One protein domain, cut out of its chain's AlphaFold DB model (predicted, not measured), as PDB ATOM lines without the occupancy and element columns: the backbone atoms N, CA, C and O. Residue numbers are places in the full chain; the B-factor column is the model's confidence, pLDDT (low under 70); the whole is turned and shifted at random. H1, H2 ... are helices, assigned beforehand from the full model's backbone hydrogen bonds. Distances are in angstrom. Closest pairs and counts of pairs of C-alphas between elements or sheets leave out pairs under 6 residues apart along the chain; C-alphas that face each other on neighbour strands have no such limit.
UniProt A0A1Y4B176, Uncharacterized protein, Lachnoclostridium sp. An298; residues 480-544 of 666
ATOM      1  N   PRO A 480     157.546 121.720  99.080       79.94
ATOM      2  CA  PRO A 480     157.568 121.946 100.523       79.94
ATOM      3  C   PRO A 480     156.200 122.296 101.115       79.94
ATOM      4  O   PRO A 480     155.912 121.901 102.240       79.94
ATOM      5  N   GLU A 481     155.337 122.981 100.362       83.38
ATOM      6  CA  GLU A 481     153.973 123.314 100.799       83.38
ATOM      7  C   GLU A 481     153.085 122.083 100.968       83.38
ATOM      8  O   GLU A 481     152.342 121.979 101.940       83.38
ATOM      9  N   THR A 482     153.212 121.117 100.062       82.50
ATOM     10  CA  THR A 482     152.463 119.852 100.124       82.50
ATOM     11  C   THR A 482     152.880 119.046 101.348       82.50
ATOM     12  O   THR A 482     152.054 118.432 102.017       82.50
ATOM     13  N   VAL A 483     154.173 119.083 101.674       83.69
ATOM     14  CA  VAL A 483     154.726 118.400 102.846       83.69
ATOM     15  C   VAL A 483     154.283 119.078 104.146       83.69
ATOM     16  O   VAL A 483     153.968 118.394 105.117       83.69
ATOM     17  N   ILE A 484     154.203 120.413 104.170       87.81
ATOM     18  CA  ILE A 484     153.661 121.161 105.314       87.81
ATOM     19  C   ILE A 484     152.172 120.849 105.502       87.81
ATOM     20  O   ILE A 484     151.740 120.625 106.630       87.81
ATOM     21  N   GLU A 485     151.386 120.802 104.425       86.44
ATOM     22  CA  GLU A 485     149.970 120.423 104.481       86.44
ATOM     23  C   GLU A 485     149.785 118.993 105.006       86.44
ATOM     24  O   GLU A 485     148.937 118.759 105.867       86.44
ATOM     25  N   MET A 486     150.620 118.054 104.554       84.19
ATOM     26  CA  MET A 486     150.651 116.689 105.080       84.19
ATOM     27  C   MET A 486     150.932 116.684 106.586       84.19
ATOM     28  O   MET A 486     150.175 116.074 107.334       84.19
ATOM     29  N   ALA A 487     151.943 117.435 107.037       87.56
ATOM     30  CA  ALA A 487     152.270 117.569 108.455       87.56
ATOM     31  C   ALA A 487     151.109 118.161 109.273       87.56
ATOM     32  O   ALA A 487     150.855 117.722 110.391       87.56
ATOM     33  N   CYS A 488     150.373 119.136 108.728       89.69
ATOM     34  CA  CYS A 488     149.209 119.731 109.398       89.69
ATOM     35  C   CYS A 488     148.057 118.734 109.590       89.69
ATOM     36  O   CYS A 488     147.285 118.875 110.536       89.69
ATOM     37  N   ASN A 489     147.936 117.747 108.702       86.81
ATOM     38  CA  ASN A 489     146.868 116.749 108.712       86.81
ATOM     39  C   ASN A 489     147.256 115.436 109.419       86.81
ATOM     40  O   ASN A 489     146.439 114.513 109.456       86.81
ATOM     41  N   THR A 490     148.472 115.342 109.965       87.12
ATOM     42  CA  THR A 490     148.977 114.159 110.672       87.12
ATOM     43  C   THR A 490     148.123 113.808 111.896       87.12
ATOM     44  O   THR A 490     147.722 114.680 112.669       87.12
ATOM     45  N   SER A 491     147.863 112.515 112.075       84.56
ATOM     46  CA  SER A 491     147.263 111.887 113.252       84.56
ATOM     47  C   SER A 491     148.298 111.005 113.968       84.56
ATOM     48  O   SER A 491     149.406 110.801 113.480       84.56
ATOM     49  N   GLU A 492     147.943 110.437 115.124       81.81
ATOM     50  CA  GLU A 492     148.829 109.496 115.834       81.81
ATOM     51  C   GLU A 492     149.133 108.225 115.013       81.81
ATOM     52  O   GLU A 492     150.188 107.622 115.191       81.81
ATOM     53  N   GLU A 493     148.244 107.830 114.093       79.81
ATOM     54  CA  GLU A 493     148.393 106.613 113.282       79.81
ATOM     55  C   GLU A 493     149.451 106.767 112.179       79.81
ATOM     56  O   GLU A 493     150.218 105.840 111.950       79.81
ATOM     57  N   ASN A 494     149.548 107.943 111.545       80.75
ATOM     58  CA  ASN A 494     150.475 108.211 110.432       80.75
ATOM     59  C   ASN A 494     151.650 109.133 110.817       80.75
ATOM     60  O   ASN A 494     152.345 109.697 109.961       80.75
ATOM     61  N   LEU A 495     151.880 109.312 112.122       83.31
ATOM     62  CA  LEU A 495     152.906 110.206 112.656       83.31
ATOM     63  C   LEU A 495     154.316 109.795 112.225       83.31
ATOM     64  O   LEU A 495     155.084 110.634 111.750       83.31
ATOM     65  N   LEU A 496     154.657 108.515 112.395       83.62
ATOM     66  CA  LEU A 496     155.992 107.996 112.082       83.62
ATOM     67  C   LEU A 496     156.306 108.130 110.587       83.62
ATOM     68  O   LEU A 496     157.361 108.657 110.239       83.62
ATOM     69  N   GLU A 497     155.361 107.765 109.723       79.56
ATOM     70  CA  GLU A 497     155.472 107.892 108.263       79.56
ATOM     71  C   GLU A 497     155.692 109.347 107.831       79.56
ATOM     72  O   GLU A 497     156.614 109.650 107.070       79.56
ATOM     73  N   THR A 498     154.899 110.277 108.378       84.56
ATOM     74  CA  THR A 498     155.029 111.716 108.087       84.56
ATOM     75  C   THR A 498     156.431 112.218 108.450       84.56
ATOM     76  O   THR A 498     157.051 112.975 107.697       84.56
ATOM     77  N   ILE A 499     156.957 111.803 109.603       85.38
ATOM     78  CA  ILE A 499     158.273 112.231 110.091       85.38
ATOM     79  C   ILE A 499     159.391 111.650 109.236       85.38
ATOM     80  O   ILE A 499     160.294 112.394 108.844       85.38
ATOM     81  N   GLU A 500     159.341 110.353 108.936       82.69
ATOM     82  CA  GLU A 500     160.312 109.715 108.048       82.69
ATOM     83  C   GLU A 500     160.342 110.408 106.690       82.69
ATOM     84  O   GLU A 500     161.420 110.719 106.179       82.69
ATOM     85  N   TYR A 501     159.175 110.740 106.143       81.62
ATOM     86  CA  TYR A 501     159.073 111.449 104.877       81.62
ATOM     87  C   TYR A 501     159.741 112.832 104.925       81.62
ATOM     88  O   TYR A 501     160.570 113.152 104.067       81.62
ATOM     89  N   ILE A 502     159.446 113.647 105.947       85.94
ATOM     90  CA  ILE A 502     160.069 114.973 106.128       85.94
ATOM     91  C   ILE A 502     161.595 114.846 106.240       85.94
ATOM     92  O   ILE A 502     162.338 115.636 105.647       85.94
ATOM     93  N   GLN A 503     162.080 113.846 106.979       83.75
ATOM     94  CA  GLN A 503     163.512 113.599 107.147       83.75
ATOM     95  C   GLN A 503     164.176 113.182 105.832       83.75
ATOM     96  O   GLN A 503     165.204 113.757 105.474       83.75
ATOM     97  N   ARG A 504     163.586 112.246 105.079       81.62
ATOM     98  CA  ARG A 504     164.102 111.815 103.767       81.62
ATOM     99  C   ARG A 504     164.140 112.973 102.773       81.62
ATOM    100  O   ARG A 504     165.172 113.209 102.151       81.62
ATOM    101  N   MET A 505     163.068 113.761 102.694       83.00
ATOM    102  CA  MET A 505     162.997 114.947 101.833       83.00
ATOM    103  C   MET A 505     164.097 115.967 102.163       83.00
ATOM    104  O   MET A 505     164.758 116.488 101.262       83.00
ATOM    105  N   THR A 506     164.355 116.194 103.453       82.19
ATOM    106  CA  THR A 506     165.430 117.085 103.915       82.19
ATOM    107  C   THR A 506     166.818 116.518 103.596       82.19
ATOM    108  O   THR A 506     167.688 117.250 103.121       82.19
ATOM    109  N   ASN A 507     167.027 115.210 103.788       81.75
ATOM    110  CA  ASN A 507     168.279 114.521 103.449       81.75
ATOM    111  C   ASN A 507     168.586 114.587 101.945       81.75
ATOM    112  O   ASN A 507     169.743 114.747 101.561       81.75
ATOM    113  N   ASN A 508     167.552 114.572 101.102       77.00
ATOM    114  CA  ASN A 508     167.652 114.753  99.651       77.00
ATOM    115  C   ASN A 508     167.884 116.219  99.229       77.00
ATOM    116  O   ASN A 508     167.776 116.561  98.048       77.00
ATOM    117  N   GLY A 509     168.190 117.111 100.176       76.94
ATOM    118  CA  GLY A 509     168.492 118.520  99.926       76.94
ATOM    119  C   GLY A 509     167.266 119.429  99.824       76.94
ATOM    120  O   GLY A 509     167.420 120.602  99.469       76.94
ATOM    121  N   GLY A 510     166.069 118.921 100.136       78.12
ATOM    122  CA  GLY A 510     164.856 119.725 100.243       78.12
ATOM    123  C   GLY A 510     164.980 120.786 101.337       78.12
ATOM    124  O   GLY A 510     165.624 120.582 102.367       78.12
ATOM    125  N   ARG A 511     164.385 121.961 101.106       81.38
ATOM    126  CA  ARG A 511     164.372 123.059 102.080       81.38
ATOM    127  C   ARG A 511     162.962 123.572 102.280       81.38
ATOM    128  O   ARG A 511     162.284 123.941 101.324       81.38
ATOM    129  N   PHE A 512     162.564 123.659 103.540       84.88
ATOM    130  CA  PHE A 512     161.340 124.334 103.930       84.88
ATOM    131  C   PHE A 512     161.525 125.850 103.915       84.88
ATOM    132  O   PHE A 512     162.627 126.369 104.122       84.88
ATOM    133  N   ARG A 513     160.428 126.576 103.693       86.38
ATOM    134  CA  ARG A 513     160.408 128.021 103.920       86.38
ATOM    135  C   ARG A 513     160.641 128.327 105.400       86.38
ATOM    136  O   ARG A 513     160.307 127.532 106.275       86.38
ATOM    137  N   ASN A 514     161.134 129.529 105.681       87.12
ATOM    138  CA  ASN A 514     161.399 129.981 107.050       87.12
ATOM    139  C   ASN A 514     160.134 130.075 107.929       87.12
ATOM    140  O   ASN A 514     160.260 130.187 109.142       87.12
ATOM    141  N   ASP A 515     158.935 130.042 107.351       89.94
ATOM    142  CA  ASP A 515     157.642 130.097 108.044       89.94
ATOM    143  C   ASP A 515     156.916 128.737 108.113       89.94
ATOM    144  O   ASP A 515     155.759 128.677 108.537       89.94
ATOM    145  N   ALA A 516     157.571 127.633 107.734       91.12
ATOM    146  CA  ALA A 516     156.958 126.302 107.710       91.12
ATOM    147  C   ALA A 516     156.417 125.871 109.081       91.12
ATOM    148  O   ALA A 516     155.266 125.449 109.193       91.12
ATOM    149  N   LEU A 517     157.211 126.062 110.140       93.75
ATOM    150  CA  LEU A 517     156.770 125.797 111.508       93.75
ATOM    151  C   LEU A 517     155.605 126.709 111.927       93.75
ATOM    152  O   LEU A 517     154.679 126.241 112.582       93.75
ATOM    153  N   SER A 518     155.611 127.986 111.522       93.56
ATOM    154  CA  SER A 518     154.488 128.901 111.790       93.56
ATOM    155  C   SER A 518     153.196 128.378 111.168       93.56
ATOM    156  O   SER A 518     152.169 128.317 111.833       93.56
ATOM    157  N   THR A 519     153.274 127.941 109.909       93.62
ATOM    158  CA  THR A 519     152.134 127.388 109.169       93.62
ATOM    159  C   THR A 519     151.590 126.134 109.850       93.62
ATOM    160  O   THR A 519     150.379 126.018 110.025       93.62
ATOM    161  N   TYR A 520     152.474 125.233 110.289       94.56
ATOM    162  CA  TYR A 520     152.086 124.032 111.029       94.56
ATOM    163  C   TYR A 520     151.352 124.369 112.332       94.56
ATOM    164  O   TYR A 520     150.259 123.868 112.571       94.56
ATOM    165  N   LEU A 521     151.896 125.272 113.150       93.88
ATOM    166  CA  LEU A 521     151.275 125.667 114.421       93.88
ATOM    167  C   LEU A 521     149.930 126.399 114.243       93.88
ATOM    168  O   LEU A 521     149.090 126.395 115.142       93.88
ATOM    169  N   GLU A 522     149.707 127.032 113.093       93.25
ATOM    170  CA  GLU A 522     148.438 127.692 112.773       93.25
ATOM    171  C   GLU A 522     147.372 126.729 112.248       93.25
ATOM    172  O   GLU A 522     146.194 126.921 112.546       93.25
ATOM    173  N   LYS A 523     147.773 125.720 111.465       92.94
ATOM    174  CA  LYS A 523     146.858 124.871 110.687       92.94
ATOM    175  C   LYS A 523     146.782 123.415 111.143       92.94
ATOM    176  O   LYS A 523     145.972 122.681 110.584       92.94
ATOM    177  N   ALA A 524     147.601 122.984 112.106       91.75
ATOM    178  CA  ALA A 524     147.559 121.616 112.611       91.75
ATOM    179  C   ALA A 524     146.143 121.249 113.067       91.75
ATOM    180  O   ALA A 524     145.509 121.979 113.840       91.75
ATOM    181  N   ARG A 525     145.659 120.112 112.570       84.88
ATOM    182  CA  ARG A 525     144.307 119.622 112.809       84.88
ATOM    183  C   ARG A 525     144.047 119.475 114.306       84.88
ATOM    184  O   ARG A 525     144.856 118.903 115.034       84.88
ATOM    185  N   ASP A 526     142.924 120.031 114.753       84.12
ATOM    186  CA  ASP A 526     142.468 120.001 116.149       84.12
ATOM    187  C   ASP A 526     143.510 120.508 117.171       84.12
ATOM    188  O   ASP A 526     143.438 120.187 118.355       84.12
ATOM    189  N   HIS A 527     144.485 121.311 116.720       85.44
ATOM    190  CA  HIS A 527     145.627 121.771 117.514       85.44
ATOM    191  C   HIS A 527     146.473 120.640 118.136       85.44
ATOM    192  O   HIS A 527     147.150 120.833 119.150       85.44
ATOM    193  N   CYS A 528     146.481 119.458 117.516       85.31
ATOM    194  CA  CYS A 528     147.337 118.340 117.902       85.31
ATOM    195  C   CYS A 528     148.771 118.557 117.392       85.31
ATOM    196  O   CYS A 528     149.114 118.199 116.268       85.31
ATOM    197  N   TYR A 529     149.627 119.156 118.224       90.62
ATOM    198  CA  TYR A 529     151.036 119.359 117.870       90.62
ATOM    199  C   TYR A 529     151.913 118.185 118.304       90.62
ATOM    200  O   TYR A 529     151.941 117.818 119.481       90.62
ATOM    201  N   HIS A 530     152.710 117.665 117.373       89.31
ATOM    202  CA  HIS A 530     153.672 116.601 117.635       89.31
ATOM    203  C   HIS A 530     155.092 117.167 117.751       89.31
ATOM    204  O   HIS A 530     155.597 117.826 116.838       89.31
ATOM    205  N   SER A 531     155.775 116.872 118.861       87.62
ATOM    206  CA  SER A 531     157.123 117.385 119.163       87.62
ATOM    207  C   SER A 531     158.168 117.023 118.098       87.62
ATOM    208  O   SER A 531     159.066 117.813 117.801       87.62
ATOM    209  N   GLN A 532     158.027 115.858 117.466       88.06
ATOM    210  CA  GLN A 532     158.931 115.404 116.409       88.06
ATOM    211  C   GLN A 532     158.741 116.181 115.095       88.06
ATOM    212  O   GLN A 532     159.735 116.535 114.462       88.06
ATOM    213  N   ILE A 533     157.500 116.525 114.722       90.38
ATOM    214  CA  ILE A 533     157.213 117.380 113.554       90.38
ATOM    215  C   ILE A 533     157.730 118.795 113.799       90.38
ATOM    216  O   ILE A 533     158.397 119.365 112.938       90.38
ATOM    217  N   ILE A 534     157.498 119.337 115.000       91.62
ATOM    218  CA  ILE A 534     158.056 120.630 115.413       91.62
ATOM    219  C   ILE A 534     159.572 120.636 115.221       91.62
ATOM    220  O   ILE A 534     160.109 121.551 114.602       91.62
ATOM    221  N   LYS A 535     160.263 119.603 115.713       88.88
ATOM    222  CA  LYS A 535     161.718 119.476 115.581       88.88
ATOM    223  C   LYS A 535     162.162 119.398 114.118       88.88
ATOM    224  O   LYS A 535     163.194 119.969 113.785       88.88
ATOM    225  N   ALA A 536     161.405 118.705 113.271       87.75
ATOM    226  CA  ALA A 536     161.729 118.537 111.858       87.75
ATOM    227  C   ALA A 536     161.526 119.826 111.037       87.75
ATOM    228  O   ALA A 536     162.315 120.108 110.141       87.75
ATOM    229  N   LEU A 537     160.505 120.628 111.361       90.12
ATOM    230  CA  LEU A 537     160.203 121.891 110.671       90.12
ATOM    231  C   LEU A 537     160.914 123.112 111.276       90.12
ATOM    232  O   LEU A 537     160.916 124.190 110.675       90.12
ATOM    233  N   TYR A 538     161.498 122.980 112.467       89.75
ATOM    234  CA  TYR A 538     162.185 124.076 113.139       89.75
ATOM    235  C   TYR A 538     163.469 124.479 112.403       89.75
ATOM    236  O   TYR A 538     164.364 123.673 112.162       89.75
ATOM    237  N   SER A 539     163.595 125.777 112.129       87.19
ATOM    238  CA  SER A 539     164.800 126.392 111.577       87.19
ATOM    239  C   SER A 539     165.229 127.552 112.473       87.19
ATOM    240  O   SER A 539     164.387 128.398 112.772       87.19
ATOM    241  N   PRO A 540     166.510 127.672 112.878       84.38
ATOM    242  CA  PRO A 540     166.990 128.803 113.680       84.38
ATOM    243  C   PRO A 540     166.783 130.174 113.018       84.38
ATOM    244  O   PRO A 540     166.612 131.167 113.718       84.38
ATOM    245  N   ALA A 541     166.762 130.224 111.682       85.12
ATOM    246  CA  ALA A 541     166.473 131.427 110.894       85.12
ATOM    247  C   ALA A 541     164.971 131.592 110.569       85.12
ATOM    248  O   ALA A 541     164.602 132.372 109.685       85.12
ATOM    249  N   GLY A 542     164.113 130.818 111.239       86.88
ATOM    250  CA  GLY A 542     162.673 130.801 111.038       86.88
ATOM    251  C   GLY A 542     161.978 132.091 111.472       86.88
ATOM    252  O   GLY A 542     162.525 132.905 112.218       86.88
ATOM    253  N   ARG A 543     160.750 132.276 110.991       91.00
ATOM    254  CA  ARG A 543     159.829 133.329 111.429       91.00
ATOM    255  C   ARG A 543     158.561 132.675 111.937       91.00
ATOM    256  O   ARG A 543     157.955 131.886 111.216       91.00
ATOM    257  N   ILE A 544     158.156 133.031 113.149       93.50
ATOM    258  CA  ILE A 544     156.927 132.518 113.755       93.50
ATOM    259  C   ILE A 544     155.959 133.673 113.962       93.50
ATOM    260  O   ILE A 544     156.327 134.725 114.488       93.50
TER     261      ILE A 544
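Overview. This is residues 480 to 544 of the 666 residues of an uncharacterized protein of Lachnoclostridium sp. An298 (UniProt A0A1Y4B176). Four short helices sit at the corners of a small diamond, with H2 and H3 at the two far corners and H1 and H4 at the two near ones, facing each other across the middle. H1, H2 and H4 run roughly side by side, H3 is slanted to H1 and H4, the link from H2 to H3 crosses from one far corner to the other, and the tail after H4 folds back so that Ile 544 ends beside H3. The printed part has 65 residues with four named helices, in the order H1, H2, H3, H4, and no named strand; the class is all helix. It is compact and rounded, with a radius of gyration of the C-alphas of 10.7 A and spans of 27 by 24 by 19 A.

Along the chain. H1 covers residues 480 to 488 and is 12.4 A long from first to last C-alpha, beginning at C-alpha 480 at (157.568, 121.946, 100.523). H2, residues 495 to 507, is the longest helix, with 13 residues and 18.4 A; its last C-alpha, 507, is at (168.279, 114.521, 103.449). H3, residues 516 to 523, measures 10.6 A. H4, residues 531 to 537, measures 10.1 A and ends at C-alpha 537 at (160.203, 121.891, 110.671).

Arrangement. H1 and H2 form a helical hairpin, at a shallow tilt of 20 degrees, opposite ways. They only just touch, with 3 pairs of C-alphas within 8 A, H2 with residues 498 to 502 alone; the closest C-alphas, of Ala 487 and Thr 498, are 6.5 A apart. H1 touches H3 at a steep tilt of 42 degrees, the same way, with the C-alphas of Cys 488 and Tyr 520 closest at 5.4 A. H1 and H4 are close but not clearly touching, their closest C-alphas being those of Ala 487 and Ile 533, at 7.1 A. H2 touches H4 with residues 499 to 503 alone, at a shallow tilt of 27 degrees, the same way; the closest C-alphas, of Ile 499 and Ile 533, are 6.3 A apart. H3 and H4 only just touch, with 3 pairs of C-alphas within 8 A, at a steep tilt of 52 degrees, opposite ways; the C-alphas of Leu 517 and Leu 537 are closest at 5.3 A. H2 and H3 are apart. The helix packing is part aligned, part crossed: 2 of the 4 touching pairs are at a shallow tilt. In H1, H2, H3 and H4 every O i to N i+4 pair is within hydrogen-bond range.

Size, cuts and confidence. The two C-alphas farthest apart are those of Glu 493 and Ala 541, at 30.8 A. The printed part has no cut, and the links from H1 to H2, H2 to H3 and H3 to H4 are short. The mean pLDDT of the printed part is 86.3, and no printed residue is under 70.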